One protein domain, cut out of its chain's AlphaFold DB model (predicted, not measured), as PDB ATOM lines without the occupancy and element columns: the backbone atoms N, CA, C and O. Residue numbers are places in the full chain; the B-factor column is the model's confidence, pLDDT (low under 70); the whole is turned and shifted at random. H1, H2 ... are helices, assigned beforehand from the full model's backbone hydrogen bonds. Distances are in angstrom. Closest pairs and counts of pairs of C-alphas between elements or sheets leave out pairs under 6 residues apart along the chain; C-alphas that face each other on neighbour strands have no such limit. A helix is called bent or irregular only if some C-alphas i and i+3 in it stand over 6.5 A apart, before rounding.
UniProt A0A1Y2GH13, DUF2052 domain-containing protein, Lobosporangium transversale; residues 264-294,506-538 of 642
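This is residues 264 to 294 and 506 to 538 of the 642 residues of the protein "DUF2052 domain-containing protein" of Lobosporangium transversale (UniProt A0A1Y2GH13). One long helix, H3, makes the length of a rod, with the shorter H2 beside part of it, running opposite ways, and the small H1 at a corner with H2. The printed part has 64 residues, three named helices in the order H1, H2, H3 and no named strand: all helix. It is only just compact, close to loose, with radius of gyration of the C-alphas 12.4 A and spans of 42 by 18 by 17 A.

H3, residues 506 to 531, touches H2, residues 279 to 293, with its residues 514 to 521 alone, at a shallow tilt of 15 degrees, opposite ways; the closest C-alphas, of Tyr 285 and Leu 517, are 6.0 A apart. H1, residues 271 to 277, and H2 touch only at the corner by their tight link, H2 with residues 281 to 283 alone; the closest C-alphas, of Ala 275 and Tyr 282, are 5.3 A apart. H1 and H3 are close but not clearly touching: the closest C-alphas, of Met 274 and Met 525, are 7.6 A apart. Every O i to N i+4 pair is within hydrogen-bond range in H1 and H3, and 6 of 11 in H2.

H3 is 37.7 A long, from C-alpha 506 at (-62.186, -35.873, 48.416) to C-alpha 531 at (-40.389, -5.258, 46.051). H2 is 19.1 A long and only just irregular: C-alphas 285 and 288 are 6.8 A apart. H1, 10.0 A long, begins at C-alpha 271 (-45.189, -22.663, 37.186).

The C-alphas farthest apart, of Lys 506 and Asp 538, are 43.1 A apart. Residues 295 to 505 are not printed; C-alphas 294 and 506 are 17.0 A apart across the cut. pLDDT is under 70 at residues 264 to 265, 290 to 294 and 506 to 508.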
ATOM      1  N   SER A 264     -52.611 -14.709  34.816       54.34
ATOM      2  CA  SER A 264     -52.411 -16.163  34.886       54.34
ATOM      3  C   SER A 264     -51.598 -16.718  33.712       54.34
ATOM      4  O   SER A 264     -51.010 -17.787  33.841       54.34
ATOM      5  N   ASP A 265     -51.506 -15.963  32.614       57.75
ATOM      6  CA  ASP A 265     -50.955 -16.438  31.346       57.75
ATOM      7  C   ASP A 265     -49.614 -15.777  30.982       57.75
ATOM      8  O   ASP A 265     -49.059 -16.042  29.916       57.75
ATOM      9  N   SER A 266     -49.056 -14.921  31.850       72.81
ATOM     10  CA  SER A 266     -47.687 -14.439  31.627       72.81
ATOM     11  C   SER A 266     -46.709 -15.612  31.717       72.81
ATOM     12  O   SER A 266     -46.733 -16.393  32.671       72.81
ATOM     13  N   THR A 267     -45.789 -15.716  30.759       81.25
ATOM     14  CA  THR A 267     -44.707 -16.716  30.815       81.25
ATOM     15  C   THR A 267     -43.836 -16.529  32.054       81.25
ATOM     16  O   THR A 267     -43.334 -17.509  32.606       81.25
ATOM     17  N   TYR A 268     -43.726 -15.287  32.535       86.00
ATOM     18  CA  TYR A 268     -42.989 -14.943  33.740       86.00
ATOM     19  C   TYR A 268     -43.557 -15.657  34.970       86.00
ATOM     20  O   TYR A 268     -42.820 -16.366  35.641       86.00
ATOM     21  N   PHE A 269     -44.858 -15.556  35.251       89.19
ATOM     22  CA  PHE A 269     -45.489 -16.245  36.390       89.19
ATOM     23  C   PHE A 269     -45.982 -17.659  36.052       89.19
ATOM     24  O   PHE A 269     -46.874 -18.172  36.723       89.19
ATOM     25  N   SER A 270     -45.408 -18.305  35.033       89.31
ATOM     26  CA  SER A 270     -45.673 -19.719  34.770       89.31
ATOM     27  C   SER A 270     -45.042 -20.605  35.849       89.31
ATOM     28  O   SER A 270     -44.007 -20.262  36.426       89.31
ATOM     29  N   ASP A 271     -45.650 -21.761  36.121       87.88
ATOM     30  CA  ASP A 271     -45.189 -22.663  37.186       87.88
ATOM     31  C   ASP A 271     -43.734 -23.100  36.978       87.88
ATOM     32  O   ASP A 271     -42.953 -23.090  37.926       87.88
ATOM     33  N   ALA A 272     -43.347 -23.407  35.735       90.06
ATOM     34  CA  ALA A 272     -41.982 -23.802  35.392       90.06
ATOM     35  C   ALA A 272     -40.967 -22.676  35.651       90.06
ATOM     36  O   ALA A 272     -39.904 -22.914  36.225       90.06
ATOM     37  N   GLU A 273     -41.306 -21.442  35.272       91.19
ATOM     38  CA  GLU A 273     -40.419 -20.289  35.439       91.19
ATOM     39  C   GLU A 273     -40.313 -19.870  36.912       91.19
ATOM     40  O   GLU A 273     -39.234 -19.540  37.401       91.19
ATOM     41  N   MET A 274     -41.414 -19.916  37.666       91.62
ATOM     42  CA  MET A 274     -41.378 -19.656  39.108       91.62
ATOM     43  C   MET A 274     -40.606 -20.747  39.868       91.62
ATOM     44  O   MET A 274     -39.860 -20.420  40.793       91.62
ATOM     45  N   ALA A 275     -40.733 -22.017  39.461       91.69
ATOM     46  CA  ALA A 275     -39.967 -23.131  40.020       91.69
ATOM     47  C   ALA A 275     -38.463 -23.000  39.755       91.69
ATOM     48  O   ALA A 275     -37.654 -23.277  40.640       91.69
ATOM     49  N   ALA A 276     -38.077 -22.551  38.559       92.94
ATOM     50  CA  ALA A 276     -36.678 -22.324  38.212       92.94
ATOM     51  C   ALA A 276     -36.058 -21.168  39.014       92.94
ATOM     52  O   ALA A 276     -34.899 -21.254  39.427       92.94
ATOM     53  N   ARG A 277     -36.825 -20.095  39.254       91.56
ATOM     54  CA  ARG A 277     -36.345 -18.885  39.941       91.56
ATOM     55  C   ARG A 277     -36.256 -19.037  41.457       91.56
ATOM     56  O   ARG A 277     -35.261 -18.626  42.049       91.56
ATOM     57  N   GLU A 278     -37.274 -19.620  42.086       92.06
ATOM     58  CA  GLU A 278     -37.355 -19.783  43.545       92.06
ATOM     59  C   GLU A 278     -37.730 -21.237  43.909       92.06
ATOM     60  O   GLU A 278     -38.835 -21.501  44.401       92.06
ATOM     61  N   PRO A 279     -36.815 -22.206  43.696       92.69
ATOM     62  CA  PRO A 279     -37.115 -23.637  43.812       92.69
ATOM     63  C   PRO A 279     -37.547 -24.066  45.221       92.69
ATOM     64  O   PRO A 279     -38.422 -24.917  45.372       92.69
ATOM     65  N   GLU A 280     -36.977 -23.465  46.269       91.00
ATOM     66  CA  GLU A 280     -37.334 -23.782  47.661       91.00
ATOM     67  C   GLU A 280     -38.757 -23.332  48.006       91.00
ATOM     68  O   GLU A 280     -39.515 -24.052  48.659       91.00
ATOM     69  N   LEU A 281     -39.140 -22.146  47.528       90.50
ATOM     70  CA  LEU A 281     -40.464 -21.588  47.771       90.50
ATOM     71  C   LEU A 281     -41.525 -22.348  46.967       90.50
ATOM     72  O   LEU A 281     -42.577 -22.692  47.507       90.50
ATOM     73  N   TYR A 282     -41.210 -22.687  45.715       92.12
ATOM     74  CA  TYR A 282     -42.051 -23.539  44.879       92.12
ATOM     75  C   TYR A 282     -42.284 -24.904  45.533       92.12
ATOM     76  O   TYR A 282     -43.422 -25.358  45.651       92.12
ATOM     77  N   ARG A 283     -41.225 -25.540  46.052       89.00
ATOM     78  CA  ARG A 283     -41.333 -26.821  46.758       89.00
ATOM     79  C   ARG A 283     -42.215 -26.732  48.004       89.00
ATOM     80  O   ARG A 283     -42.952 -27.668  48.302       89.00
ATOM     81  N   GLN A 284     -42.137 -25.627  48.743       88.94
ATOM     82  CA  GLN A 284     -42.924 -25.426  49.957       88.94
ATOM     83  C   GLN A 284     -44.428 -25.303  49.675       88.94
ATOM     84  O   GLN A 284     -45.214 -25.871  50.435       88.94
ATOM     85  N   TYR A 285     -44.807 -24.567  48.628       87.00
ATOM     86  CA  TYR A 285     -46.206 -24.258  48.317       87.00
ATOM     87  C   TYR A 285     -46.851 -25.263  47.356       87.00
ATOM     88  O   TYR A 285     -47.965 -25.709  47.611       87.00
ATOM     89  N   ILE A 286     -46.155 -25.639  46.281       86.06
ATOM     90  CA  ILE A 286     -46.693 -26.468  45.191       86.06
ATOM     91  C   ILE A 286     -46.084 -27.875  45.222       86.06
ATOM     92  O   ILE A 286     -46.803 -28.868  45.126       86.06
ATOM     93  N   GLY A 287     -44.770 -27.989  45.440       79.75
ATOM     94  CA  GLY A 287     -44.058 -29.271  45.321       79.75
ATOM     95  C   GLY A 287     -44.479 -30.357  46.318       79.75
ATOM     96  O   GLY A 287     -44.287 -31.528  46.038       79.75
ATOM     97  N   ARG A 288     -45.103 -30.014  47.456       76.88
ATOM     98  CA  ARG A 288     -45.654 -31.016  48.394       76.88
ATOM     99  C   ARG A 288     -46.856 -31.790  47.845       76.88
ATOM    100  O   ARG A 288     -47.205 -32.810  48.429       76.88
ATOM    101  N   PHE A 289     -47.498 -31.271  46.802       72.94
ATOM    102  CA  PHE A 289     -48.722 -31.832  46.236       72.94
ATOM    103  C   PHE A 289     -48.486 -32.490  44.874       72.94
ATOM    104  O   PHE A 289     -49.254 -33.366  44.514       72.94
ATOM    105  N   MET A 290     -47.398 -32.150  44.167       66.69
ATOM    106  CA  MET A 290     -47.049 -32.796  42.892       66.69
ATOM    107  C   MET A 290     -46.648 -34.266  43.057       66.69
ATOM    108  O   MET A 290     -47.028 -35.090  42.239       66.69
ATOM    109  N   ASP A 291     -45.974 -34.617  44.157       64.81
ATOM    110  CA  ASP A 291     -45.572 -36.005  44.431       64.81
ATOM    111  C   ASP A 291     -46.771 -36.962  44.658       64.81
ATOM    112  O   ASP A 291     -46.561 -38.157  44.829       64.81
ATOM    113  N   MET A 292     -48.014 -36.461  44.735       58.97
ATOM    114  CA  MET A 292     -49.214 -37.292  44.925       58.97
ATOM    115  C   MET A 292     -50.003 -37.549  43.638       58.97
ATOM    116  O   MET A 292     -50.752 -38.518  43.601       58.97
ATOM    117  N   ASP A 293     -49.855 -36.710  42.611       60.72
ATOM    118  CA  ASP A 293     -50.697 -36.782  41.409       60.72
ATOM    119  C   ASP A 293     -50.118 -37.733  40.335       60.72
ATOM    120  O   ASP A 293     -50.864 -38.235  39.491       60.72
ATOM    121  N   ASP A 294     -48.810 -38.017  40.381       57.09
ATOM    122  CA  ASP A 294     -48.123 -38.859  39.386       57.09
ATOM    123  C   ASP A 294     -48.154 -40.368  39.718       57.09
ATOM    124  O   ASP A 294     -48.028 -41.188  38.813       57.09
ATOM    125  N   LYS A 506     -63.516 -36.007  47.821       58.06
ATOM    126  CA  LYS A 506     -62.186 -35.873  48.416       58.06
ATOM    127  C   LYS A 506     -61.115 -35.428  47.406       58.06
ATOM    128  O   LYS A 506     -60.212 -34.697  47.788       58.06
ATOM    129  N   PHE A 507     -61.231 -35.831  46.142       57.19
ATOM    130  CA  PHE A 507     -60.303 -35.445  45.077       57.19
ATOM    131  C   PHE A 507     -60.577 -34.016  44.588       57.19
ATOM    132  O   PHE A 507     -59.652 -33.224  44.422       57.19
ATOM    133  N   VAL A 508     -61.859 -33.643  44.476       59.72
ATOM    134  CA  VAL A 508     -62.280 -32.271  44.127       59.72
ATOM    135  C   VAL A 508     -61.768 -31.262  45.163       59.72
ATOM    136  O   VAL A 508     -61.132 -30.277  44.801       59.72
ATOM    137  N   SER A 509     -61.918 -31.564  46.458       74.88
ATOM    138  CA  SER A 509     -61.407 -30.693  47.530       74.88
ATOM    139  C   SER A 509     -59.874 -30.605  47.597       74.88
ATOM    140  O   SER A 509     -59.341 -29.577  48.015       74.88
ATOM    141  N   GLN A 510     -59.146 -31.645  47.177       76.62
ATOM    142  CA  GLN A 510     -57.681 -31.618  47.117       76.62
ATOM    143  C   GLN A 510     -57.177 -30.751  45.960       76.62
ATOM    144  O   GLN A 510     -56.267 -29.945  46.157       76.62
ATOM    145  N   LYS A 511     -57.801 -30.866  44.785       79.69
ATOM    146  CA  LYS A 511     -57.466 -30.047  43.618       79.69
ATOM    147  C   LYS A 511     -57.744 -28.562  43.863       79.69
ATOM    148  O   LYS A 511     -56.882 -27.727  43.610       79.69
ATOM    149  N   GLU A 512     -58.898 -28.227  44.437       84.88
ATOM    150  CA  GLU A 512     -59.225 -26.845  44.823       84.88
ATOM    151  C   GLU A 512     -58.204 -26.272  45.820       84.88
ATOM    152  O   GLU A 512     -57.780 -25.121  45.715       84.88
ATOM    153  N   TYR A 513     -57.759 -27.090  46.776       81.69
ATOM    154  CA  TYR A 513     -56.744 -26.692  47.744       81.69
ATOM    155  C   TYR A 513     -55.367 -26.456  47.101       81.69
ATOM    156  O   TYR A 513     -54.678 -25.492  47.441       81.69
ATOM    157  N   GLN A 514     -54.974 -27.302  46.145       84.12
ATOM    158  CA  GLN A 514     -53.753 -27.135  45.355       84.12
ATOM    159  C   GLN A 514     -53.807 -25.849  44.517       84.12
ATOM    160  O   GLN A 514     -52.836 -25.091  44.488       84.12
ATOM    161  N   GLU A 515     -54.949 -25.557  43.892       84.94
ATOM    162  CA  GLU A 515     -55.164 -24.318  43.140       84.94
ATOM    163  C   GLU A 515     -55.089 -23.081  44.047       84.94
ATOM    164  O   GLU A 515     -54.435 -22.101  43.689       84.94
ATOM    165  N   ALA A 516     -55.660 -23.133  45.254       86.94
ATOM    166  CA  ALA A 516     -55.555 -22.046  46.226       86.94
ATOM    167  C   ALA A 516     -54.099 -21.791  46.657       86.94
ATOM    168  O   ALA A 516     -53.637 -20.648  46.666       86.94
ATOM    169  N   LEU A 517     -53.335 -22.848  46.950       88.19
ATOM    170  CA  LEU A 517     -51.910 -22.732  47.286       88.19
ATOM    171  C   LEU A 517     -51.076 -22.197  46.122       88.19
ATOM    172  O   LEU A 517     -50.159 -21.396  46.328       88.19
ATOM    173  N   ARG A 518     -51.404 -22.606  44.894       88.94
ATOM    174  CA  ARG A 518     -50.787 -22.072  43.681       88.94
ATOM    175  C   ARG A 518     -51.062 -20.575  43.543       88.94
ATOM    176  O   ARG A 518     -50.134 -19.816  43.275       88.94
ATOM    177  N   GLN A 519     -52.298 -20.133  43.773       90.00
ATOM    178  CA  GLN A 519     -52.650 -18.710  43.749       90.00
ATOM    179  C   GLN A 519     -51.890 -17.917  44.820       90.00
ATOM    180  O   GLN A 519     -51.335 -16.860  44.515       90.00
ATOM    181  N   GLU A 520     -51.786 -18.434  46.048       90.00
ATOM    182  CA  GLU A 520     -50.986 -17.803  47.107       90.00
ATOM    183  C   GLU A 520     -49.511 -17.673  46.712       90.00
ATOM    184  O   GLU A 520     -48.897 -16.621  46.914       90.00
ATOM    185  N   PHE A 521     -48.942 -18.719  46.111       92.44
ATOM    186  CA  PHE A 521     -47.568 -18.704  45.630       92.44
ATOM    187  C   PHE A 521     -47.357 -17.664  44.521       92.44
ATOM    188  O   PHE A 521     -46.408 -16.880  44.590       92.44
ATOM    189  N   VAL A 522     -48.268 -17.583  43.548       90.88
ATOM    190  CA  VAL A 522     -48.230 -16.560  42.489       90.88
ATOM    191  C   VAL A 522     -48.282 -15.153  43.087       90.88
ATOM    192  O   VAL A 522     -47.502 -14.288  42.688       90.88
ATOM    193  N   LEU A 523     -49.158 -14.905  44.066       90.31
ATOM    194  CA  LEU A 523     -49.248 -13.607  44.743       90.31
ATOM    195  C   LEU A 523     -47.953 -13.252  45.474       90.31
ATOM    196  O   LEU A 523     -47.482 -12.117  45.390       90.31
ATOM    197  N   LEU A 524     -47.342 -14.226  46.148       91.50
ATOM    198  CA  LEU A 524     -46.065 -14.035  46.821       91.50
ATOM    199  C   LEU A 524     -44.945 -13.707  45.822       91.50
ATOM    200  O   LEU A 524     -44.157 -12.791  46.062       91.50
ATOM    201  N   MET A 525     -44.902 -14.399  44.682       92.44
ATOM    202  CA  MET A 525     -43.944 -14.121  43.608       92.44
ATOM    203  C   MET A 525     -44.159 -12.734  42.990       92.44
ATOM    204  O   MET A 525     -43.187 -12.008  42.780       92.44
ATOM    205  N   LYS A 526     -45.412 -12.314  42.767       91.12
ATOM    206  CA  LYS A 526     -45.752 -10.950  42.321       91.12
ATOM    207  C   LYS A 526     -45.276  -9.898  43.322       91.12
ATOM    208  O   LYS A 526     -44.665  -8.907  42.931       91.12
ATOM    209  N   GLN A 527     -45.503 -10.120  44.615       90.75
ATOM    210  CA  GLN A 527     -45.077  -9.189  45.657       90.75
ATOM    211  C   GLN A 527     -43.546  -9.075  45.722       90.75
ATOM    212  O   GLN A 527     -43.020  -7.965  45.735       90.75
ATOM    213  N   ARG A 528     -42.817 -10.200  45.670       93.19
ATOM    214  CA  ARG A 528     -41.343 -10.198  45.603       93.19
ATOM    215  C   ARG A 528     -40.827  -9.475  44.365       93.19
ATOM    216  O   ARG A 528     -39.844  -8.739  44.465       93.19
ATOM    217  N   PHE A 529     -41.496  -9.661  43.227       94.06
ATOM    218  CA  PHE A 529     -41.173  -8.945  42.004       94.06
ATOM    219  C   PHE A 529     -41.293  -7.430  42.212       94.06
ATOM    220  O   PHE A 529     -40.327  -6.706  41.986       94.06
ATOM    221  N   LEU A 530     -42.434  -6.959  42.718       94.06
ATOM    222  CA  LEU A 530     -42.681  -5.539  42.978       94.06
ATOM    223  C   LEU A 530     -41.700  -4.939  43.991       94.06
ATOM    224  O   LEU A 530     -41.245  -3.809  43.811       94.06
ATOM    225  N   ASP A 531     -41.322  -5.704  45.013       92.62
ATOM    226  CA  ASP A 531     -40.389  -5.258  46.051       92.62
ATOM    227  C   ASP A 531     -38.929  -5.233  45.579       92.62
ATOM    228  O   ASP A 531     -38.088  -4.580  46.198       92.62
ATOM    229  N   GLY A 532     -38.606  -5.845  44.436       93.75
ATOM    230  CA  GLY A 532     -37.238  -5.835  43.912       93.75
ATOM    231  C   GLY A 532     -36.388  -6.985  44.438       93.75
ATOM    232  O   GLY A 532     -35.163  -6.889  44.453       93.75
ATOM    233  N   LEU A 533     -37.029  -8.031  44.964       93.94
ATOM    234  CA  LEU A 533     -36.367  -9.146  45.639       93.94
ATOM    235  C   LEU A 533     -36.098 -10.333  44.708       93.94
ATOM    236  O   LEU A 533     -35.429 -11.283  45.119       93.94
ATOM    237  N   ASP A 534     -36.607 -10.293  43.476       93.25
ATOM    238  CA  ASP A 534     -36.373 -11.332  42.482       93.25
ATOM    239  C   ASP A 534     -34.988 -11.178  41.847       93.25
ATOM    240  O   ASP A 534     -34.757 -10.372  40.951       93.25
ATOM    241  N   LYS A 535     -34.041 -11.989  42.316       90.88
ATOM    242  CA  LYS A 535     -32.638 -11.937  41.880       90.88
ATOM    243  C   LYS A 535     -32.443 -12.290  40.407       90.88
ATOM    244  O   LYS A 535     -31.393 -11.978  39.854       90.88
ATOM    245  N   SER A 536     -33.398 -12.999  39.810       89.88
ATOM    246  CA  SER A 536     -33.315 -13.411  38.409       89.88
ATOM    247  C   SER A 536     -33.637 -12.269  37.442       89.88
ATOM    248  O   SER A 536     -33.286 -12.351  36.266       89.88
ATOM    249  N   PHE A 537     -34.265 -11.199  37.937       92.19
ATOM    250  CA  PHE A 537     -34.720 -10.073  37.139       92.19
ATOM    251  C   PHE A 537     -33.806  -8.858  37.307       92.19
ATOM    252  O   PHE A 537     -33.486  -8.445  38.423       92.19
ATOM    253  N   ASP A 538     -33.403  -8.244  36.193       93.25
ATOM    254  CA  ASP A 538     -32.630  -7.003  36.226       93.25
ATOM    255  C   ASP A 538     -33.558  -5.795  36.401       93.25
ATOM    256  O   ASP A 538     -34.035  -5.188  35.441       93.25
TER     257      ASP A 538